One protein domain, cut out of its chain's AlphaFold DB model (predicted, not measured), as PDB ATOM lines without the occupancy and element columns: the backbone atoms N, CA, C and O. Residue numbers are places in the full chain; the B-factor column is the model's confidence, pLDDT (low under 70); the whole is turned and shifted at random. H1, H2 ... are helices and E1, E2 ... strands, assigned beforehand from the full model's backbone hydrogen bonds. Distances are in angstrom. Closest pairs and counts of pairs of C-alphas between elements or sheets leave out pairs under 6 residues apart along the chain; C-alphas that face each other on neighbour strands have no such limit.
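Overview. This is residues 2 to 165 of the 184 residues of the protein "Methyltransf_21 domain-containing protein" of Cyanobacteria bacterium 13_1_40CM_2_61_4 (UniProt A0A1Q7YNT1). A twisted four-stranded sheet has H3 and H6 over one face and the short H7 on the other, and beside this main part lies a smaller, looser part made of the hairpin E1 E2, H1 and long links. H2, which follows E2, packs on H4 where the two parts meet. The printed part has 164 residues, with seven named helices and six named strands in the order H1 E1 E2 H2 E3 H3 H4 E4 H5 H6 E5 H7 E6; its class is mixed, helices and strands, with under half of the residues in named elements. The large sheet is mixed, in the order E3 E4 E6 E5, and E1 E2 is antiparallel. The whole is compact, with a radius of gyration of the C-alphas of 16.1 A and spans of 41 by 36 by 30 A.

Along the chain. In the large sheet, E3 is residues 77 to 80, E4 residues 104 to 110 at 19.6 A, E6 residues 157 to 164 at 22.0 A, and E5 residues 134 to 138. C-alpha 164, where E6 ends, is at (-49.757, 5.856, 34.114). Between E3 and E6 along the chain come the helices H3, residues 86 to 91, H4, residues 94 to 97, H5, residues 111 to 114, H6, residues 124 to 131, and H7, residues 139 to 143. H1, residues 2 to 11, runs 14.4 A from C-alpha 2 at (-35.480, 13.874, 60.638). E1 is residues 29 to 34, E2 56 to 61 at 16.5 A, and H2 63 to 69.

Arrangement. E3 and E4 are parallel, with N 80 and O 106 2.9 A apart. E6 is antiparallel to E4, N 107 to O 160 2.9 A, and to E5, N 137 to O 161 2.8 A. E3, H3 H4, E4 form a strand-helix-strand unit, parallel neighbours joined through helices, and E4, H5 H6, E5 a split one, with E6 between its strands; both crossovers are right-handed. H6 is on the sheet at a height of 7.9 A, and H7 is on the opposite face at 7.0 A. H3 and H6 touch, with C-alphas 87 and 125 closest at 4.1 A, at a steep tilt of 42 degrees. H4 only grazes the sheet, and touches H2, C-alphas 64 and 96 being closest at 6.2 A. H5 is only just not on the sheet, with 4 pairs of C-alphas within 10 A. In the hairpin E1 E2, N 32 and O 58 are 2.9 A apart. H1 touches no helix. In H1, H2, H3, H6 and H7 every O i to N i+4 pair is within hydrogen-bond range; H4 and H5 are too short for one.

Size, cuts and confidence. The C-alphas of Glu 54 and Gly 145 are the two farthest apart, 44.5 A. The printed part has no cut. The links H1 to E1, E1 to E2 and H7 to E6 are long. The mean pLDDT of the printed part is 95.4, and no printed residue is under 70.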
ATOM      1  N   PHE A   2     -34.087  13.852  60.149       92.06
ATOM      2  CA  PHE A   2     -35.480  13.874  60.638       92.06
ATOM      3  C   PHE A   2     -35.858  15.058  61.567       92.06
ATOM      4  O   PHE A   2     -36.869  15.697  61.289       92.06
ATOM      5  N   PRO A   3     -35.039  15.471  62.562       93.06
ATOM      6  CA  PRO A   3     -35.384  16.624  63.408       93.06
ATOM      7  C   PRO A   3     -35.531  17.953  62.646       93.06
ATOM      8  O   PRO A   3     -36.311  18.812  63.052       93.06
ATOM      9  N   TYR A   4     -34.818  18.119  61.524       93.06
ATOM     10  CA  TYR A   4     -34.955  19.303  60.671       93.06
ATOM     11  C   TYR A   4     -36.293  19.310  59.925       93.06
ATOM     12  O   TYR A   4     -36.881  20.372  59.756       93.06
ATOM     13  N   LEU A   5     -36.812  18.142  59.525       94.44
ATOM     14  CA  LEU A   5     -38.152  18.040  58.941       94.44
ATOM     15  C   LEU A   5     -39.216  18.444  59.965       94.44
ATOM     16  O   LEU A   5     -40.067  19.273  59.661       94.44
ATOM     17  N   GLU A   6     -39.135  17.923  61.191       96.44
ATOM     18  CA  GLU A   6     -40.066  18.298  62.262       96.44
ATOM     19  C   GLU A   6     -39.989  19.796  62.584       96.44
ATOM     20  O   GLU A   6     -41.007  20.442  62.820       96.44
ATOM     21  N   GLN A   7     -38.785  20.373  62.560       96.81
ATOM     22  CA  GLN A   7     -38.603  21.811  62.718       96.81
ATOM     23  C   GLN A   7     -39.235  22.598  61.565       96.81
ATOM     24  O   GLN A   7     -39.936  23.570  61.830       96.81
ATOM     25  N   ASN A   8     -39.046  22.174  60.313       96.94
ATOM     26  CA  ASN A   8     -39.650  22.823  59.149       96.94
ATOM     27  C   ASN A   8     -41.182  22.779  59.207       96.94
ATOM     28  O   ASN A   8     -41.822  23.788  58.921       96.94
ATOM     29  N   ILE A   9     -41.767  21.651  59.625       97.75
ATOM     30  CA  ILE A   9     -43.216  21.511  59.840       97.75
ATOM     31  C   ILE A   9     -43.695  22.525  60.884       97.75
ATOM     32  O   ILE A   9     -44.633  23.276  60.619       97.75
ATOM     33  N   ARG A  10     -43.012  22.604  62.038       97.62
ATOM     34  CA  ARG A  10     -43.357  23.546  63.117       97.62
ATOM     35  C   ARG A  10     -43.239  25.009  62.685       97.62
ATOM     36  O   ARG A  10     -44.140  25.786  62.973       97.62
ATOM     37  N   LEU A  11     -42.155  25.380  61.999       98.00
ATOM     38  CA  LEU A  11     -41.906  26.757  61.548       98.00
ATOM     39  C   LEU A  11     -42.916  27.238  60.502       98.00
ATOM     40  O   LEU A  11     -43.173  28.433  60.416       98.00
ATOM     41  N   ASN A  12     -43.471  26.320  59.710       98.06
ATOM     42  CA  ASN A  12     -44.457  26.636  58.676       98.06
ATOM     43  C   ASN A  12     -45.904  26.360  59.120       98.06
ATOM     44  O   ASN A  12     -46.808  26.493  58.302       98.06
ATOM     45  N   HIS A  13     -46.130  25.977  60.384       97.56
ATOM     46  CA  HIS A  13     -47.456  25.668  60.935       97.56
ATOM     47  C   HIS A  13     -48.255  24.667  60.080       97.56
ATOM     48  O   HIS A  13     -49.452  24.829  59.855       97.56
ATOM     49  N   LEU A  14     -47.578  23.638  59.560       98.06
ATOM     50  CA  LEU A  14     -48.209  22.656  58.682       98.06
ATOM     51  C   LEU A  14     -48.949  21.599  59.507       98.06
ATOM     52  O   LEU A  14     -48.329  20.824  60.232       98.06
ATOM     53  N   GLU A  15     -50.267  21.537  59.350       96.69
ATOM     54  CA  GLU A  15     -51.132  20.539  60.002       96.69
ATOM     55  C   GLU A  15     -51.437  19.338  59.091       96.69
ATOM     56  O   GLU A  15     -51.950  18.313  59.528       96.69
ATOM     57  N   ASN A  16     -51.097  19.449  57.809       95.31
ATOM     58  CA  ASN A  16     -51.382  18.468  56.765       95.31
ATOM     59  C   ASN A  16     -50.170  17.580  56.425       95.31
ATOM     60  O   ASN A  16     -50.090  17.042  55.320       95.31
ATOM     61  N   VAL A  17     -49.213  17.449  57.350       96.44
ATOM     62  CA  VAL A  17     -47.980  16.672  57.157       96.44
ATOM     63  C   VAL A  17     -47.846  15.621  58.251       96.44
ATOM     64  O   VAL A  17     -47.772  15.949  59.431       96.44
ATOM     65  N   LEU A  18     -47.740  14.356  57.842       95.69
ATOM     66  CA  LEU A  18     -47.433  13.230  58.721       95.69
ATOM     67  C   LEU A  18     -45.966  12.801  58.523       95.69
ATOM     68  O   LEU A  18     -45.664  12.120  57.540       95.69
ATOM     69  N   PRO A  19     -45.031  13.193  59.410       96.75
ATOM     70  CA  PRO A  19     -43.643  12.759  59.312       96.75
ATOM     71  C   PRO A  19     -43.473  11.331  59.856       96.75
ATOM     72  O   PRO A  19     -43.815  11.049  61.002       96.75
ATOM     73  N   LEU A  20     -42.884  10.435  59.058       96.56
ATOM     74  CA  LEU A  20     -42.562   9.062  59.464       96.56
ATOM     75  C   LEU A  20     -41.043   8.863  59.517       96.56
ATOM     76  O   LEU A  20     -40.339   9.123  58.541       96.56
ATOM     77  N   ARG A  21     -40.521   8.395  60.657       95.94
ATOM     78  CA  ARG A  21     -39.083   8.147  60.860       95.94
ATOM     79  C   ARG A  21     -38.699   6.727  60.436       95.94
ATOM     80  O   ARG A  21     -38.338   5.898  61.266       95.94
ATOM     81  N   LEU A  22     -38.789   6.459  59.142       96.06
ATOM     82  CA  LEU A  22     -38.412   5.191  58.516       96.06
ATOM     83  C   LEU A  22     -37.874   5.442  57.106       96.06
ATOM     84  O   LEU A  22     -38.094   6.516  56.546       96.06
ATOM     85  N   ALA A  23     -37.186   4.459  56.539       97.19
ATOM     86  CA  ALA A  23     -36.838   4.456  55.122       97.19
ATOM     87  C   ALA A  23     -37.815   3.571  54.331       97.19
ATOM     88  O   ALA A  23     -38.340   2.586  54.850       97.19
ATOM     89  N   LEU A  24     -38.063   3.912  53.068       98.00
ATOM     90  CA  LEU A  24     -38.834   3.051  52.173       98.00
ATOM     91  C   LEU A  24     -37.899   2.074  51.454       98.00
ATOM     92  O   LEU A  24     -36.806   2.452  51.041       98.00
ATOM     93  N   SER A  25     -38.329   0.825  51.306       97.88
ATOM     94  CA  SER A  25     -37.632  -0.220  50.544       97.88
ATOM     95  C   SER A  25     -38.659  -1.187  49.942       97.88
ATOM     96  O   SER A  25     -39.860  -0.920  49.962       97.88
ATOM     97  N   ASP A  26     -38.210  -2.331  49.438       97.00
ATOM     98  CA  ASP A  26     -39.061  -3.397  48.911       97.00
ATOM     99  C   ASP A  26     -39.725  -4.287  49.984       97.00
ATOM    100  O   ASP A  26     -40.466  -5.205  49.636       97.00
ATOM    101  N   GLY A  27     -39.519  -4.001  51.275       96.31
ATOM    102  CA  GLY A  27     -40.122  -4.728  52.396       96.31
ATOM    103  C   GLY A  27     -39.738  -4.167  53.769       96.31
ATOM    104  O   GLY A  27     -38.942  -3.227  53.866       96.31
ATOM    105  N   THR A  28     -40.292  -4.763  54.829       96.81
ATOM    106  CA  THR A  28     -40.013  -4.388  56.225       96.81
ATOM    107  C   THR A  28     -38.764  -5.075  56.769       96.81
ATOM    108  O   THR A  28     -38.648  -6.297  56.710       96.81
ATOM    109  N   HIS A  29     -37.844  -4.285  57.331       96.62
ATOM    110  CA  HIS A  29     -36.632  -4.781  57.985       96.62
ATOM    111  C   HIS A  29     -36.299  -3.917  59.206       96.62
ATOM    112  O   HIS A  29     -36.270  -2.689  59.111       96.62
ATOM    113  N   ASP A  30     -35.986  -4.544  60.341       94.81
ATOM    114  CA  ASP A  30     -35.784  -3.823  61.608       94.81
ATOM    115  C   ASP A  30     -34.460  -3.055  61.678       94.81
ATOM    116  O   ASP A  30     -34.340  -2.070  62.410       94.81
ATOM    117  N   ARG A  31     -33.432  -3.533  60.967       94.94
ATOM    118  CA  ARG A  31     -32.074  -2.983  61.040       94.94
ATOM    119  C   ARG A  31     -31.412  -2.984  59.671       94.94
ATOM    120  O   ARG A  31     -30.841  -3.988  59.255       94.94
ATOM    121  N   VAL A  32     -31.437  -1.832  59.011       96.38
ATOM    122  CA  VAL A  32     -30.733  -1.590  57.746       96.38
ATOM    123  C   VAL A  32     -29.672  -0.504  57.949       96.38
ATOM    124  O   VAL A  32     -29.965   0.492  58.620       96.38
ATOM    125  N   PRO A  33     -28.440  -0.678  57.432       95.38
ATOM    126  CA  PRO A  33     -27.428   0.372  57.438       95.38
ATOM    127  C   PRO A  33     -27.888   1.610  56.659       95.38
ATOM    128  O   PRO A  33     -28.338   1.505  55.520       95.38
ATOM    129  N   PHE A  34     -27.740   2.786  57.261       95.25
ATOM    130  CA  PHE A  34     -28.002   4.080  56.644       95.25
ATOM    131  C   PHE A  34     -26.795   4.993  56.841       95.25
ATOM    132  O   PHE A  34     -26.336   5.210  57.964       95.25
ATOM    133  N   TYR A  35     -26.296   5.545  55.744       94.38
ATOM    134  CA  TYR A  35     -25.099   6.372  55.708       94.38
ATOM    135  C   TYR A  35     -25.516   7.837  55.668       94.38
ATOM    136  O   TYR A  35     -26.193   8.290  54.742       94.38
ATOM    137  N   THR A  36     -25.152   8.590  56.702       91.00
ATOM    138  CA  THR A  36     -25.506  10.009  56.798       91.00
ATOM    139  C   THR A  36     -24.555  10.870  55.980       91.00
ATOM    140  O   THR A  36     -23.342  10.684  56.039       91.00
ATOM    141  N   ALA A  37     -25.088  11.880  55.298       89.50
ATOM    142  CA  ALA A  37     -24.260  12.860  54.610       89.50
ATOM    143  C   ALA A  37     -23.625  13.880  55.579       89.50
ATOM    144  O   ALA A  37     -24.269  14.284  56.555       89.50
ATOM    145  N   PRO A  38     -22.392  14.347  55.301       87.56
ATOM    146  CA  PRO A  38     -21.797  15.475  56.012       87.56
ATOM    147  C   PRO A  38     -22.571  16.774  55.737       87.56
ATOM    148  O   PRO A  38     -23.333  16.874  54.776       87.56
ATOM    149  N   ALA A  39     -22.334  17.812  56.545       85.94
ATOM    150  CA  ALA A  39     -23.038  19.095  56.426       85.94
ATOM    151  C   ALA A  39     -22.911  19.751  55.034       85.94
ATOM    152  O   ALA A  39     -23.851  20.389  54.574       85.94
ATOM    153  N   SER A  40     -21.782  19.555  54.342       86.69
ATOM    154  CA  SER A  40     -21.554  20.061  52.979       86.69
ATOM    155  C   SER A  40     -22.419  19.393  51.905       86.69
ATOM    156  O   SER A  40     -22.526  19.926  50.808       86.69
ATOM    157  N   HIS A  41     -23.031  18.249  52.216       84.12
ATOM    158  CA  HIS A  41     -23.880  17.453  51.326       84.12
ATOM    159  C   HIS A  41     -25.217  17.126  52.013       84.12
ATOM    160  O   HIS A  41     -25.782  16.043  51.854       84.12
ATOM    161  N   PHE A  42     -25.704  18.042  52.858       83.56
ATOM    162  CA  PHE A  42     -26.910  17.831  53.651       83.56
ATOM    163  C   PHE A  42     -28.105  17.462  52.759       83.56
ATOM    164  O   PHE A  42     -28.426  18.179  51.818       83.56
ATOM    165  N   GLY A  43     -28.775  16.357  53.090       81.50
ATOM    166  CA  GLY A  43     -29.877  15.803  52.293       81.50
ATOM    167  C   GLY A  43     -29.529  14.482  51.612       81.50
ATOM    168  O   GLY A  43     -30.417  13.657  51.458       81.50
ATOM    169  N   MET A  44     -28.246  14.215  51.356       88.81
ATOM    170  CA  MET A  44     -27.798  13.053  50.575       88.81
ATOM    171  C   MET A  44     -27.585  11.778  51.411       88.81
ATOM    172  O   MET A  44     -26.568  11.100  51.294       88.81
ATOM    173  N   GLY A  45     -28.473  11.497  52.366       90.62
ATOM    174  CA  GLY A  45     -28.375  10.273  53.169       90.62
ATOM    175  C   GLY A  45     -28.903   9.066  52.393       90.62
ATOM    176  O   GLY A  45     -29.967   9.166  51.792       90.62
ATOM    177  N   ALA A  46     -28.204   7.929  52.435       93.12
ATOM    178  CA  ALA A  46     -28.509   6.784  51.574       93.12
ATOM    179  C   ALA A  46     -28.489   5.437  52.318       93.12
ATOM    180  O   ALA A  46     -27.798   5.264  53.323       93.12
ATOM    181  N   LEU A  47     -29.206   4.449  51.769       94.25
ATOM    182  CA  LEU A  47     -29.135   3.036  52.182       94.25
ATOM    183  C   LEU A  47     -27.963   2.271  51.530       94.25
ATOM    184  O   LEU A  47     -27.875   1.051  51.639       94.25
ATOM    185  N   ALA A  48     -27.055   2.987  50.866       93.38
ATOM    186  CA  ALA A  48     -25.816   2.459  50.309       93.38
ATOM    187  C   ALA A  48     -24.605   3.237  50.854       93.38
ATOM    188  O   ALA A  48     -24.746   4.424  51.168       93.38
ATOM    189  N   PRO A  49     -23.415   2.608  50.942       90.25
ATOM    190  CA  PRO A  49     -22.207   3.268  51.427       90.25
ATOM    191  C   PRO A  49     -21.922   4.596  50.713       90.25
ATOM    192  O   PRO A  49     -21.884   4.664  49.483       90.25
ATOM    193  N   GLN A  50     -21.689   5.657  51.489       87.38
ATOM    194  CA  GLN A  50     -21.299   6.974  50.978       87.38
ATOM    195  C   GLN A  50     -20.462   7.744  52.004       87.38
ATOM    196  O   GLN A  50     -20.569   7.535  53.216       87.38
ATOM    197  N   PHE A  51     -19.623   8.655  51.502       85.69
ATOM    198  CA  PHE A  51     -18.839   9.613  52.289       85.69
ATOM    199  C   PHE A  51     -17.884   8.995  53.324       85.69
ATOM    200  O   PHE A  51     -17.420   9.704  54.211       85.69
ATOM    201  N   HIS A  52     -17.587   7.693  53.220       84.75
ATOM    202  CA  HIS A  52     -16.760   6.952  54.183       84.75
ATOM    203  C   HIS A  52     -17.219   7.134  55.641       84.75
ATOM    204  O   HIS A  52     -16.403   7.211  56.556       84.75
ATOM    205  N   THR A  53     -18.534   7.243  55.848       84.06
ATOM    206  CA  THR A  53     -19.132   7.391  57.178       84.06
ATOM    207  C   THR A  53     -19.502   6.035  57.767       84.06
ATOM    208  O   THR A  53     -19.891   5.120  57.040       84.06
ATOM    209  N   GLU A  54     -19.406   5.910  59.090       88.88
ATOM    210  CA  GLU A  54     -19.976   4.765  59.801       88.88
ATOM    211  C   GLU A  54     -21.510   4.826  59.724       88.88
ATOM    212  O   GLU A  54     -22.093   5.883  60.005       88.88
ATOM    213  N   PRO A  55     -22.190   3.733  59.339       92.94
ATOM    214  CA  PRO A  55     -23.632   3.746  59.196       92.94
ATOM    215  C   PRO A  55     -24.326   3.776  60.559       92.94
ATOM    216  O   PRO A  55     -23.893   3.152  61.528       92.94
ATOM    217  N   CYS A  56     -25.481   4.433  60.613       93.00
ATOM    218  CA  CYS A  56     -26.457   4.199  61.669       93.00
ATOM    219  C   CYS A  56     -27.483   3.148  61.217       93.00
ATOM    220  O   CYS A  56     -27.542   2.776  60.049       93.00
ATOM    221  N   SER A  57     -28.285   2.631  62.148       95.12
ATOM    222  CA  SER A  57     -29.326   1.648  61.835       95.12
ATOM    223  C   SER A  57     -30.690   2.327  61.741       95.12
ATOM    224  O   SER A  57     -31.052   3.113  62.620       95.12
ATOM    225  N   VAL A  58     -31.442   2.009  60.688       96.31
ATOM    226  CA  VAL A  58     -32.826   2.460  60.483       96.31
ATOM    227  C   VAL A  58     -33.750   1.276  60.213       96.31
ATOM    228  O   VAL A  58     -33.301   0.217  59.770       96.31
ATOM    229  N   VAL A  59     -35.044   1.480  60.455       97.31
ATOM    230  CA  VAL A  59     -36.108   0.563  60.033       97.31
ATOM    231  C   VAL A  59     -36.496   0.896  58.594       97.31
ATOM    232  O   VAL A  59     -36.633   2.078  58.249       97.31
ATOM    233  N   THR A  60     -36.709  -0.127  57.771       98.06
ATOM    234  CA  THR A  60     -37.351   0.021  56.461       98.06
ATOM    235  C   THR A  60     -38.776  -0.519  56.483       98.06
ATOM    236  O   THR A  60     -39.091  -1.408  57.272       98.06
ATOM    237  N   LYS A  61     -39.635   0.021  55.614       98.31
ATOM    238  CA  LYS A  61     -40.964  -0.518  55.290       98.31
ATOM    239  C   LYS A  61     -41.232  -0.427  53.792       98.31
ATOM    240  O   LYS A  61     -40.668   0.434  53.113       98.31
ATOM    241  N   SER A  62     -42.126  -1.269  53.282       98.50
ATOM    242  CA  SER A  62     -42.672  -1.069  51.938       98.50
ATOM    243  C   SER A  62     -43.665   0.102  51.919       98.50
ATOM    244  O   SER A  62     -44.326   0.393  52.921       98.50
ATOM    245  N   LEU A  63     -43.793   0.796  50.784       98.38
ATOM    246  CA  LEU A  63     -44.772   1.883  50.666       98.38
ATOM    247  C   LEU A  63     -46.210   1.351  50.732       98.38
ATOM    248  O   LEU A  63     -47.080   2.028  51.275       98.38
ATOM    249  N   ASP A  64     -46.460   0.139  50.233       98.25
ATOM    250  CA  ASP A  64     -47.769  -0.509  50.338       98.25
ATOM    251  C   ASP A  64     -48.187  -0.726  51.804       98.25
ATOM    252  O   ASP A  64     -49.344  -0.480  52.151       98.25
ATOM    253  N   GLU A  65     -47.257  -1.130  52.678       98.00
ATOM    254  CA  GLU A  65     -47.504  -1.229  54.125       98.00
ATOM    255  C   GLU A  65     -47.737   0.147  54.747       98.00
ATOM    256  O   GLU A  65     -48.690   0.317  55.494       98.00
ATOM    257  N   VAL A  66     -46.931   1.156  54.403       97.81
ATOM    258  CA  VAL A  66     -47.120   2.523  54.920       97.81
ATOM    259  C   VAL A  66     -48.492   3.083  54.538       97.81
ATOM    260  O   VAL A  66     -49.158   3.697  55.371       97.81
ATOM    261  N   VAL A  67     -48.945   2.859  53.303       97.06
ATOM    262  CA  VAL A  67     -50.286   3.254  52.847       97.06
ATOM    263  C   VAL A  67     -51.376   2.546  53.654       97.06
ATOM    264  O   VAL A  67     -52.351   3.193  54.040       97.06
ATOM    265  N   ALA A  68     -51.213   1.248  53.926       96.62
ATOM    266  CA  ALA A  68     -52.166   0.462  54.706       96.62
ATOM    267  C   ALA A  68     -52.201   0.880  56.188       96.62
ATOM    268  O   ALA A  68     -53.278   1.165  56.709       96.62
ATOM    269  N   ASP A  69     -51.038   0.989  56.834       96.94
ATOM    270  CA  ASP A  69     -50.877   1.338  58.253       96.94
ATOM    271  C   ASP A  69     -51.468   2.712  58.588       96.94
ATOM    272  O   ASP A  69     -51.985   2.926  59.683       96.94
ATOM    273  N   ASN A  70     -51.403   3.650  57.639       95.88
ATOM    274  CA  ASN A  70     -51.908   5.013  57.806       95.88
ATOM    275  C   ASN A  70     -53.289   5.219  57.168       95.88
ATOM    276  O   ASN A  70     -53.752   6.356  57.077       95.88
ATOM    277  N   ALA A  71     -53.933   4.139  56.708       95.00
ATOM    278  CA  ALA A  71     -55.250   4.147  56.076       95.00
ATOM    279  C   ALA A  71     -55.397   5.227  54.984       95.00
ATOM    280  O   ALA A  71     -56.433   5.887  54.887       95.00
ATOM    281  N   LEU A  72     -54.358   5.423  54.161       92.31
ATOM    282  CA  LEU A  72     -54.364   6.459  53.129       92.31
ATOM    283  C   LEU A  72     -55.340   6.052  52.010       92.31
ATOM    284  O   LEU A  72     -55.071   5.084  51.288       92.31
ATOM    285  N   PRO A  73     -56.468   6.767  51.822       84.19
ATOM    286  CA  PRO A  73     -57.522   6.320  50.913       84.19
ATOM    287  C   PRO A  73     -57.095   6.430  49.447       84.19
ATOM    288  O   PRO A  73     -57.498   5.627  48.604       84.19
ATOM    289  N   PHE A  74     -56.266   7.427  49.137       89.94
ATOM    290  CA  PHE A  74     -55.822   7.738  47.789       89.94
ATOM    291  C   PHE A  74     -54.476   8.465  47.818       89.94
ATOM    292  O   PHE A  74     -54.239   9.306  48.683       89.94
ATOM    293  N   VAL A  75     -53.615   8.167  46.844       95.38
ATOM    294  CA  VAL A  75     -52.356   8.885  46.618       95.38
ATOM    295  C   VAL A  75     -52.422   9.484  45.220       95.38
ATOM    296  O   VAL A  75     -52.343   8.764  44.229       95.38
ATOM    297  N   SER A  76     -52.593  10.803  45.141       95.19
ATOM    298  CA  SER A  76     -52.664  11.524  43.862       95.19
ATOM    299  C   SER A  76     -51.286  11.667  43.217       95.19
ATOM    300  O   SER A  76     -51.139  11.539  42.002       95.19
ATOM    301  N   VAL A  77     -50.284  11.962  44.047       96.88
ATOM    302  CA  VAL A  77     -48.914  12.268  43.636       96.88
ATOM    303  C   VAL A  77     -47.942  11.574  44.583       96.88
ATOM    304  O   VAL A  77     -48.149  11.581  45.795       96.88
ATOM    305  N   LEU A  78     -46.873  11.006  44.031       98.19
ATOM    306  CA  LEU A  78     -45.777  10.381  44.762       98.19
ATOM    307  C   LEU A  78     -44.451  11.053  44.371       98.19
ATOM    308  O   LEU A  78     -44.049  10.989  43.212       98.19
ATOM    309  N   LYS A  79     -43.757  11.686  45.324       98.44
ATOM    310  CA  LYS A  79     -42.368  12.139  45.128       98.44
ATOM    311  C   LYS A  79     -41.408  11.076  45.664       98.44
ATOM    312  O   LYS A  79     -41.562  10.681  46.817       98.44
ATOM    313  N   VAL A  80     -40.420  10.656  44.873       98.50
ATOM    314  CA  VAL A  80     -39.380   9.700  45.297       98.50
ATOM    315  C   VAL A  80     -37.997  10.246  44.971       98.50
ATOM    316  O   VAL A  80     -37.673  10.508  43.823       98.50
ATOM    317  N   ASP A  81     -37.203  10.468  46.001       96.88
ATOM    318  CA  ASP A  81     -35.895  11.111  45.925       96.88
ATOM    319  C   ASP A  81     -35.094  10.519  47.084       96.88
ATOM    320  O   ASP A  81     -35.233  10.952  48.231       96.88
ATOM    321  N   VAL A  82     -34.490   9.358  46.822       96.62
ATOM    322  CA  VAL A  82     -33.958   8.442  47.847       96.62
ATOM    323  C   VAL A  82     -32.533   8.004  47.518       96.62
ATOM    324  O   VAL A  82     -32.092   6.930  47.935       96.62
ATOM    325  N   GLU A  83     -31.808   8.858  46.792       95.75
ATOM    326  CA  GLU A  83     -30.370   8.741  46.556       95.75
ATOM    327  C   GLU A  83     -29.972   7.409  45.888       95.75
ATOM    328  O   GLU A  83     -28.980   6.778  46.264       95.75
ATOM    329  N   GLY A  84     -30.730   6.962  44.881       96.31
ATOM    330  CA  GLY A  84     -30.440   5.749  44.101       96.31
ATOM    331  C   GLY A  84     -31.224   4.503  44.530       96.31
ATOM    332  O   GLY A  84     -31.096   3.452  43.899       96.31
ATOM    333  N   HIS A  85     -32.036   4.589  45.594       97.44
ATOM    334  CA  HIS A  85     -32.866   3.478  46.090       97.44
ATOM    335  C   HIS A  85     -34.271   3.418  45.453       97.44
ATOM    336  O   HIS A  85     -35.146   2.680  45.915       97.44
ATOM    337  N   GLU A  86     -34.521   4.192  44.392       98.50
ATOM    338  CA  GLU A  86     -35.842   4.386  43.780       98.50
ATOM    339  C   GLU A  86     -36.466   3.061  43.327       98.50
ATOM    340  O   GLU A  86     -37.654   2.822  43.546       98.50
ATOM    341  N   PHE A  87     -35.667   2.162  42.740       98.38
ATOM    342  CA  PHE A  87     -36.154   0.864  42.268       98.38
ATOM    343  C   PHE A  87     -36.738   0.010  43.405       98.38
ATOM    344  O   PHE A  87     -37.816  -0.568  43.250       98.38
ATOM    345  N   ALA A  88     -36.070  -0.044  44.561       98.31
ATOM    346  CA  ALA A  88     -36.553  -0.794  45.718       98.31
ATOM    347  C   ALA A  88     -37.817  -0.158  46.316       98.31
ATOM    348  O   ALA A  88     -38.765  -0.870  46.647       98.31
ATOM    349  N   VAL A  89     -37.882   1.178  46.372       98.62
ATOM    350  CA  VAL A  89     -39.103   1.894  46.776       98.62
ATOM    351  C   VAL A  89     -40.274   1.544  45.857       98.62
ATOM    352  O   VAL A  89     -41.354   1.214  46.345       98.62
ATOM    353  N   PHE A  90     -40.077   1.556  44.535       98.69
ATOM    354  CA  PHE A  90     -41.140   1.208  43.588       98.69
ATOM    355  C   PHE A  90     -41.551  -0.262  43.671       98.69
ATOM    356  O   PHE A  90     -42.743  -0.564  43.592       98.69
ATOM    357  N   ARG A  91     -40.606  -1.177  43.909       98.44
ATOM    358  CA  ARG A  91     -40.913  -2.584  44.200       98.44
ATOM    359  C   ARG A  91     -41.810  -2.733  45.429       98.44
ATOM    360  O   ARG A  91     -42.794  -3.465  45.361       98.44
ATOM    361  N   GLY A  92     -41.515  -2.009  46.508       98.56
ATOM    362  CA  GLY A  92     -42.336  -1.971  47.724       98.56
ATOM    363  C   GLY A  92     -43.643  -1.180  47.590       98.56
ATOM    364  O   GLY A  92     -44.447  -1.158  48.516       98.56
ATOM    365  N   ALA A  93     -43.863  -0.515  46.457       98.31
ATOM    366  CA  ALA A  93     -45.073   0.240  46.142       98.31
ATOM    367  C   ALA A  93     -45.945  -0.457  45.088       98.31
ATOM    368  O   ALA A  93     -46.819   0.177  44.492       98.31
ATOM    369  N   ARG A  94     -45.674  -1.728  44.767       97.88
ATOM    370  CA  ARG A  94     -46.257  -2.385  43.596       97.88
ATOM    371  C   ARG A  94     -47.786  -2.339  43.596       97.88
ATOM    372  O   ARG A  94     -48.359  -1.983  42.569       97.88
ATOM    373  N   LYS A  95     -48.449  -2.637  44.720       96.88
ATOM    374  CA  LYS A  95     -49.921  -2.630  44.792       96.88
ATOM    375  C   LYS A  95     -50.471  -1.225  44.588       96.88
ATOM    376  O   LYS A  95     -51.476  -1.067  43.901       96.88
ATOM    377  N   LEU A  96     -49.832  -0.203  45.164       96.81
ATOM    378  CA  LEU A  96     -50.200   1.195  44.949       96.81
ATOM    379  C   LEU A  96     -50.075   1.592  43.471       96.81
ATOM    380  O   LEU A  96     -50.998   2.196  42.924       96.81
ATOM    381  N   LEU A  97     -48.957   1.248  42.831       97.06
ATOM    382  CA  LEU A  97     -48.649   1.619  41.446       97.06
ATOM    383  C   LEU A  97     -49.485   0.844  40.413       97.06
ATOM    384  O   LEU A  97     -49.750   1.343  39.319       97.06
ATOM    385  N   GLU A  98     -49.956  -0.355  40.762       95.31
ATOM    386  CA  GLU A  98     -50.867  -1.160  39.943       95.31
ATOM    387  C   GLU A  98     -52.337  -0.689  39.995       95.31
ATOM    388  O   GLU A  98     -53.140  -1.152  39.175       95.31
ATOM    389  N   LYS A  99     -52.707   0.277  40.853       91.19
ATOM    390  CA  LYS A  99     -54.062   0.876  40.878       91.19
ATOM    391  C   LYS A  99     -54.346   1.736  39.646       91.19
ATOM    392  O   LYS A  99     -53.449   2.379  39.104       91.19
ATOM    393  N   THR A 100     -55.611   1.788  39.224       88.25
ATOM    394  CA  THR A 100     -56.071   2.620  38.099       88.25
ATOM    395  C   THR A 100     -57.199   3.553  38.560       88.25
ATOM    396  O   THR A 100     -58.264   3.050  38.916       88.25
ATOM    397  N   PRO A 101     -57.005   4.887  38.537       86.94
ATOM    398  CA  PRO A 101     -55.750   5.573  38.221       86.94
ATOM    399  C   PRO A 101     -54.681   5.343  39.307       86.94
ATOM    400  O   PRO A 101     -54.999   5.254  40.490       86.94
ATOM    401  N   GLY A 102     -53.420   5.235  38.883       91.38
ATOM    402  CA  GLY A 102     -52.257   5.214  39.779       91.38
ATOM    403  C   GLY A 102     -51.768   6.641  40.058       91.38
ATOM    404  O   GLY A 102     -52.178   7.559  39.339       91.38
ATOM    405  N   PRO A 103     -50.895   6.858  41.061       96.75
ATOM    406  CA  PRO A 103     -50.355   8.187  41.351       96.75
ATOM    407  C   PRO A 103     -49.526   8.719  40.179       96.75
ATOM    408  O   PRO A 103     -48.837   7.942  39.514       96.75
ATOM    409  N   ALA A 104     -49.523  10.038  39.970       97.69
ATOM    410  CA  ALA A 104     -48.467  10.696  39.202       97.69
ATOM    411  C   ALA A 104     -47.175  10.690  40.031       97.69
ATOM    412  O   ALA A 104     -47.207  10.967  41.228       97.69
ATOM    413  N   ILE A 105     -46.038  10.369  39.423       98.69
ATOM    414  CA  ILE A 105     -44.776  10.187  40.147       98.69
ATOM    415  C   ILE A 105     -43.789  11.253  39.701       98.69
ATOM    416  O   ILE A 105     -43.617  11.469  38.507       98.69
ATOM    417  N   VAL A 106     -43.108  11.889  40.648       98.81
ATOM    418  CA  VAL A 106     -41.935  12.726  40.387       98.81
ATOM    419  C   VAL A 106     -40.756  12.071  41.082       98.81
ATOM    420  O   VAL A 106     -40.800  11.898  42.297       98.81
ATOM    421  N   PHE A 107     -39.717  11.693  40.345       98.81
ATOM    422  CA  PHE A 107     -38.587  10.994  40.945       98.81
ATOM    423  C   PHE A 107     -37.240  11.410  40.380       98.81
ATOM    424  O   PHE A 107     -37.158  11.896  39.249       98.81
ATOM    425  N   GLU A 108     -36.199  11.264  41.190       98.31
ATOM    426  CA  GLU A 108     -34.828  11.484  40.750       98.31
ATOM    427  C   GLU A 108     -34.303  10.249  40.010       98.31
ATOM    428  O   GLU A 108     -34.533   9.111  40.406       98.31
ATOM    429  N   PHE A 109     -33.594  10.479  38.909       98.44
ATOM    430  CA  PHE A 109     -32.667   9.516  38.336       98.44
ATOM    431  C   PHE A 109     -31.254  10.068  38.480       98.44
ATOM    432  O   PHE A 109     -30.995  11.210  38.086       98.44
ATOM    433  N   CYS A 110     -30.341   9.244  38.982       97.69
ATOM    434  CA  CYS A 110     -28.931   9.572  39.074       97.69
ATOM    435  C   CYS A 110     -28.088   8.298  38.933       97.69
ATOM    436  O   CYS A 110     -28.100   7.433  39.807       97.69
ATOM    437  N   ASP A 111     -27.369   8.174  37.817       97.31
ATOM    438  CA  ASP A 111     -26.643   6.951  37.459       97.31
ATOM    439  C   ASP A 111     -25.627   6.514  38.522       97.31
ATOM    440  O   ASP A 111     -25.628   5.355  38.940       97.31
ATOM    441  N   TRP A 112     -24.789   7.432  39.010       95.69
ATOM    442  CA  TRP A 112     -23.791   7.127  40.031       95.69
ATOM    443  C   TRP A 112     -24.431   6.733  41.359       95.69
ATOM    444  O   TRP A 112     -23.856   5.914  42.075       95.69
ATOM    445  N   ALA A 113     -25.610   7.272  41.682       95.38
ATOM    446  CA  ALA A 113     -26.314   6.955  42.913       95.38
ATOM    447  C   ALA A 113     -26.889   5.533  42.864       95.38
ATOM    448  O   ALA A 113     -26.657   4.760  43.795       95.38
ATOM    449  N   GLU A 114     -27.553   5.171  41.759       96.94
ATOM    450  CA  GLU A 114     -28.110   3.830  41.527       96.94
ATOM    451  C   GLU A 114     -27.013   2.751  41.507       96.94
ATOM    452  O   GLU A 114     -27.187   1.679  42.085       96.94
ATOM    453  N   MET A 115     -25.844   3.044  40.918       95.62
ATOM    454  CA  MET A 115     -24.709   2.105  40.846       95.62
ATOM    455  C   MET A 115     -24.103   1.728  42.205       95.62
ATOM    456  O   MET A 115     -23.330   0.773  42.282       95.62
ATOM    457  N   ARG A 116     -24.427   2.444  43.289       94.25
ATOM    458  CA  ARG A 116     -23.959   2.083  44.638       94.25
ATOM    459  C   ARG A 116     -24.690   0.879  45.219       94.25
ATOM    460  O   ARG A 116     -24.182   0.258  46.152       94.25
ATOM    461  N   PHE A 117     -25.878   0.569  44.706       93.81
ATOM    462  CA  PHE A 117     -26.688  -0.528  45.206       93.81
ATOM    463  C   PHE A 117     -26.320  -1.833  44.490       93.81
ATOM    464  O   PHE A 117     -26.366  -1.897  43.257       93.81
ATOM    465  N   PRO A 118     -25.983  -2.903  45.233       86.69
ATOM    466  CA  PRO A 118     -25.760  -4.211  44.638       86.69
ATOM    467  C   PRO A 118     -26.990  -4.661  43.847       86.69
ATOM    468  O   PRO A 118     -28.116  -4.533  44.319       86.69
ATOM    469  N   HIS A 119     -26.773  -5.226  42.657       86.69
ATOM    470  CA  HIS A 119     -27.831  -5.717  41.760       86.69
ATOM    471  C   HIS A 119     -28.765  -4.646  41.170       86.69
ATOM    472  O   HIS A 119     -29.738  -5.007  40.502       86.69
ATOM    473  N   THR A 120     -28.444  -3.364  41.348       92.06
ATOM    474  CA  THR A 120     -29.103  -2.263  40.644       92.06
ATOM    475  C   THR A 120     -28.279  -1.844  39.427       92.06
ATOM    476  O   THR A 120     -27.047  -1.863  39.458       92.06
ATOM    477  N   ARG A 121     -28.949  -1.466  38.333       96.12
ATOM    478  CA  ARG A 121     -28.322  -0.812  37.171       96.12
ATOM    479  C   ARG A 121     -28.983   0.539  36.875       96.12
ATOM    480  O   ARG A 121     -30.195   0.640  37.088       96.12
ATOM    481  N   PRO A 122     -28.242   1.507  36.298       98.06
ATOM    482  CA  PRO A 122     -28.809   2.762  35.824       98.06
ATOM    483  C   PRO A 122     -30.073   2.558  34.977       98.06
ATOM    484  O   PRO A 122     -30.036   1.875  33.953       98.06
ATOM    485  N   GLY A 123     -31.185   3.149  35.406       98.06
ATOM    486  CA  GLY A 123     -32.464   3.143  34.698       98.06
ATOM    487  C   GLY A 123     -33.436   2.036  35.105       98.06
ATOM    488  O   GLY A 123     -34.572   2.028  34.628       98.06
ATOM    489  N   GLN A 124     -33.065   1.145  36.025       98.19
ATOM    490  CA  GLN A 124     -33.912   0.014  36.428       98.19
ATOM    491  C   GLN A 124     -35.235   0.443  37.086       98.19
ATOM    492  O   GLN A 124     -36.273  -0.188  36.881       98.19
ATOM    493  N   ALA A 125     -35.233   1.553  37.829       98.38
ATOM    494  CA  ALA A 125     -36.452   2.151  38.373       98.38
ATOM    495  C   ALA A 125     -37.420   2.595  37.257       98.38
ATOM    496  O   ALA A 125     -38.635   2.422  37.359       98.38
ATOM    497  N   GLN A 126     -36.874   3.123  36.158       98.62
ATOM    498  CA  GLN A 126     -37.643   3.588  35.005       98.62
ATOM    499  C   GLN A 126     -38.248   2.405  34.241       98.62
ATOM    500  O   GLN A 126     -39.419   2.451  33.875       98.62
ATOM    501  N   GLU A 127     -37.475   1.339  34.024       98.50
ATOM    502  CA  GLU A 127     -37.955   0.094  33.407       98.50
ATOM    503  C   GLU A 127     -39.130  -0.496  34.192       98.50
ATOM    504  O   GLU A 127     -40.186  -0.749  33.619       98.50
ATOM    505  N   PHE A 128     -38.993  -0.599  35.517       98.50
ATOM    506  CA  PHE A 128     -40.054  -1.108  36.383       98.50
ATOM    507  C   PHE A 128     -41.362  -0.316  36.250       98.50
ATOM    508  O   PHE A 128     -42.441  -0.895  36.130       98.50
ATOM    509  N   LEU A 129     -41.289   1.018  36.237       98.38
ATOM    510  CA  LEU A 129     -42.471   1.857  36.038       98.38
ATOM    511  C   LEU A 129     -43.082   1.659  34.640       98.38
ATOM    512  O   LEU A 129     -44.307   1.593  34.504       98.38
ATOM    513  N   ARG A 130     -42.253   1.519  33.598       97.56
ATOM    514  CA  ARG A 130     -42.723   1.257  32.227       97.56
ATOM    515  C   ARG A 130     -43.449  -0.083  32.117       97.56
ATOM    516  O   ARG A 130     -44.494  -0.126  31.468       97.56
ATOM    517  N   ASP A 131     -42.987  -1.119  32.814       97.12
ATOM    518  CA  ASP A 131     -43.679  -2.416  32.895       97.12
ATOM    519  C   ASP A 131     -45.076  -2.287  33.527       97.12
ATOM    520  O   ASP A 131     -46.016  -2.994  33.156       97.12
ATOM    521  N   LEU A 132     -45.259  -1.313  34.424       96.25
ATOM    522  CA  LEU A 132     -46.555  -0.950  35.008       96.25
ATOM    523  C   LEU A 132     -47.378   0.022  34.137       96.25
ATOM    524  O   LEU A 132     -48.417   0.532  34.574       96.25
ATOM    525  N   ARG A 133     -46.969   0.227  32.877       96.19
ATOM    526  CA  ARG A 133     -47.584   1.116  31.870       96.19
ATOM    527  C   ARG A 133     -47.489   2.603  32.199       96.19
ATOM    528  O   ARG A 133     -48.333   3.395  31.767       96.19
ATOM    529  N   TYR A 134     -46.465   3.003  32.945       97.56
ATOM    530  CA  TYR A 134     -46.126   4.411  33.074       97.56
ATOM    531  C   TYR A 134     -45.359   4.906  31.850       97.56
ATOM    532  O   TYR A 134     -44.430   4.265  31.359       97.56
ATOM    533  N   ARG A 135     -45.738   6.090  31.375       97.75
ATOM    534  CA  ARG A 135     -44.928   6.898  30.462       97.75
ATOM    535  C   ARG A 135     -44.073   7.830  31.303       97.75
ATOM    536  O   ARG A 135     -44.539   8.305  32.334       97.75
ATOM    537  N   ILE A 136     -42.833   8.057  30.884       98.56
ATOM    538  CA  ILE A 136     -41.842   8.792  31.674       98.56
ATOM    539  C   ILE A 136     -41.313   9.953  30.849       98.56
ATOM    540  O   ILE A 136     -40.971   9.776  29.688       98.56
ATOM    541  N   TRP A 137     -41.197  11.124  31.454       98.62
ATOM    542  CA  TRP A 137     -40.621  12.329  30.871       98.62
ATOM    543  C   TRP A 137     -39.482  12.822  31.748       98.62
ATOM    544  O   TRP A 137     -39.497  12.625  32.960       98.62
ATOM    545  N   ARG A 138     -38.558  13.597  31.175       98.56
ATOM    546  CA  ARG A 138     -37.823  14.566  31.997       98.56
ATOM    547  C   ARG A 138     -38.800  15.650  32.445       98.56
ATOM    548  O   ARG A 138     -39.614  16.105  31.644       98.56
ATOM    549  N   LEU A 139     -38.679  16.129  33.680       98.12
ATOM    550  CA  LEU A 139     -39.576  17.148  34.239       98.12
ATOM    551  C   LEU A 139     -39.683  18.397  33.347       98.12
ATOM    552  O   LEU A 139     -40.771  18.929  33.141       98.12
ATOM    553  N   ARG A 140     -38.561  18.840  32.767       97.06
ATOM    554  CA  ARG A 140     -38.529  19.971  31.821       97.06
ATOM    555  C   ARG A 140     -39.367  19.729  30.563       97.06
ATOM    556  O   ARG A 140     -40.005  20.653  30.073       97.06
ATOM    557  N   ASP A 141     -39.363  18.500  30.058       98.12
ATOM    558  CA  ASP A 141     -40.025  18.125  28.814       98.12
ATOM    559  C   ASP A 141     -41.524  17.908  29.066       98.12
ATOM    560  O   ASP A 141     -42.340  18.402  28.293       98.12
ATOM    561  N   TYR A 142     -41.892  17.326  30.214       97.50
ATOM    562  CA  TYR A 142     -43.280  17.261  30.687       97.50
ATOM    563  C   TYR A 142     -43.912  18.658  30.802       97.50
ATOM    564  O   TYR A 142     -44.973  18.917  30.239       97.50
ATOM    565  N   ARG A 143     -43.220  19.604  31.454       96.56
ATOM    566  CA  ARG A 143     -43.691  20.996  31.595       96.56
ATOM    567  C   ARG A 143     -43.815  21.737  30.261       96.56
ATOM    568  O   ARG A 143     -44.627  22.648  30.155       96.56
ATOM    569  N   ALA A 144     -43.005  21.368  29.273       97.50
ATOM    570  CA  ALA A 144     -43.024  21.954  27.936       97.50
ATOM    571  C   ALA A 144     -43.997  21.247  26.970       97.50
ATOM    572  O   ALA A 144     -44.017  21.593  25.791       97.50
ATOM    573  N   GLY A 145     -44.763  20.248  27.431       96.25
ATOM    574  CA  GLY A 145     -45.682  19.478  26.583       96.25
ATOM    575  C   GLY A 145     -44.980  18.619  25.525       96.25
ATOM    576  O   GLY A 145     -45.548  18.354  24.468       96.25
ATOM    577  N   ARG A 146     -43.729  18.216  25.770       97.56
ATOM    578  CA  ARG A 146     -42.933  17.400  24.843       97.56
ATOM    579  C   ARG A 146     -43.208  15.897  25.024       97.56
ATOM    580  O   ARG A 146     -43.709  15.487  26.075       97.56
ATOM    581  N   PRO A 147     -42.879  15.061  24.022       97.56
ATOM    582  CA  PRO A 147     -43.061  13.613  24.112       97.56
ATOM    583  C   PRO A 147     -42.306  12.969  25.294       97.56
ATOM    584  O   PRO A 147     -41.297  13.520  25.749       97.56
ATOM    585  N   PRO A 148     -42.775  11.809  25.799       98.06
ATOM    586  CA  PRO A 148     -42.059  11.037  26.812       98.06
ATOM    587  C   PRO A 148     -40.744  10.473  26.267       98.06
ATOM    588  O   PRO A 148     -40.517  10.406  25.062       98.06
ATOM    589  N   LEU A 149     -39.893  10.014  27.179       98.00
ATOM    590  CA  LEU A 149     -38.686   9.262  26.876       98.00
ATOM    591  C   LEU A 149     -39.022   7.974  26.113       98.00
ATOM    592  O   LEU A 149     -39.839   7.160  26.558       98.00
ATOM    593  N   GLU A 150     -38.327   7.752  25.003       97.12
ATOM    594  CA  GLU A 150     -38.452   6.524  24.211       97.12
ATOM    595  C   GLU A 150     -37.847   5.317  24.937       97.12
ATOM    596  O   GLU A 150     -38.423   4.231  24.905       97.12
ATOM    597  N   ALA A 151     -36.761   5.528  25.686       97.88
ATOM    598  CA  ALA A 151     -36.062   4.521  26.479       97.88
ATOM    599  C   ALA A 151     -35.629   5.090  27.847       97.88
ATOM    600  O   ALA A 151     -35.567   6.314  28.001       97.88
ATOM    601  N   PRO A 152     -35.337   4.231  28.842       98.38
ATOM    602  CA  PRO A 152     -34.736   4.661  30.099       98.38
ATOM    603  C   PRO A 152     -33.452   5.476  29.897       98.38
ATOM    604  O   PRO A 152     -32.642   5.182  29.019       98.38
ATOM    605  N   LEU A 153     -33.242   6.482  30.742       98.50
ATOM    606  CA  LEU A 153     -31.937   7.112  30.905       98.50
ATOM    607  C   LEU A 153     -31.019   6.163  31.673       98.50
ATOM    608  O   LEU A 153     -31.418   5.635  32.707       98.50
ATOM    609  N   THR A 154     -29.792   6.000  31.188       98.00
ATOM    610  CA  THR A 154     -28.771   5.136  31.800       98.00
ATOM    611  C   THR A 154     -27.501   5.892  32.193       98.00
ATOM    612  O   THR A 154     -26.584   5.293  32.745       98.00
ATOM    613  N   CYS A 155     -27.435   7.202  31.929       97.88
ATOM    614  CA  CYS A 155     -26.303   8.050  32.291       97.88
ATOM    615  C   CYS A 155     -26.728   9.470  32.700       97.88
ATOM    616  O   CYS A 155     -27.740  10.009  32.231       97.88
ATOM    617  N   GLY A 156     -25.911  10.085  33.554       97.88
ATOM    618  CA  GLY A 156     -26.132  11.391  34.156       97.88
ATOM    619  C   GLY A 156     -27.249  11.396  35.199       97.88
ATOM    620  O   GLY A 156     -27.580  10.381  35.808       97.88
ATOM    621  N   SER A 157     -27.854  12.569  35.384       97.69
ATOM    622  CA  SER A 157     -28.974  12.755  36.303       97.69
ATOM    623  C   SER A 157     -30.117  13.561  35.687       97.69
ATOM    624  O   SER A 157     -29.940  14.345  34.744       97.69
ATOM    625  N   ALA A 158     -31.329  13.332  36.189       98.06
ATOM    626  CA  ALA A 158     -32.520  14.078  35.809       98.06
ATOM    627  C   ALA A 158     -33.636  13.933  36.846       98.06
ATOM    628  O   ALA A 158     -33.897  12.836  37.326       98.06
ATOM    629  N   MET A 159     -34.402  15.005  37.057       98.50
ATOM    630  CA  MET A 159     -35.753  14.865  37.601       98.50
ATOM    631  C   MET A 159     -36.688  14.345  36.514       98.50
ATOM    632  O   MET A 159     -36.784  14.931  35.426       98.50
ATOM    633  N   LEU A 160     -37.390  13.265  36.825       98.75
ATOM    634  CA  LEU A 160     -38.318  12.576  35.946       98.75
ATOM    635  C   LEU A 160     -39.751  12.692  36.467       98.75
ATOM    636  O   LEU A 160     -39.996  12.828  37.665       98.75
ATOM    637  N   VAL A 161     -40.704  12.643  35.542       98.69
ATOM    638  CA  VAL A 161     -42.138  12.536  35.824       98.69
ATOM    639  C   VAL A 161     -42.634  11.250  35.193       98.69
ATOM    640  O   VAL A 161     -42.328  11.004  34.029       98.69
ATOM    641  N   ALA A 162     -43.401  10.449  35.925       98.38
ATOM    642  CA  ALA A 162     -44.079   9.282  35.390       98.38
ATOM    643  C   ALA A 162     -45.592   9.400  35.584       98.38
ATOM    644  O   ALA A 162     -46.076   9.622  36.692       98.38
ATOM    645  N   GLU A 163     -46.347   9.181  34.513       97.00
ATOM    646  CA  GLU A 163     -47.803   9.071  34.569       97.00
ATOM    647  C   GLU A 163     -48.251   7.754  33.967       97.00
ATOM    648  O   GLU A 163     -47.799   7.359  32.885       97.00
ATOM    649  N   ARG A 164     -49.182   7.083  34.643       92.00
ATOM    650  CA  ARG A 164     -49.757   5.856  34.114       92.00
ATOM    651  C   ARG A 164     -50.620   6.187  32.907       92.00
ATOM    652  O   ARG A 164     -51.480   7.066  32.975       92.00
ATOM    653  N   ALA A 165     -50.404   5.479  31.801       79.81
ATOM    654  CA  ALA A 165     -51.324   5.558  30.682       79.81
ATOM    655  C   ALA A 165     -52.725   5.197  31.193       79.81
ATOM    656  O   ALA A 165     -52.926   4.120  31.763       79.81
TER     657      ALA A 165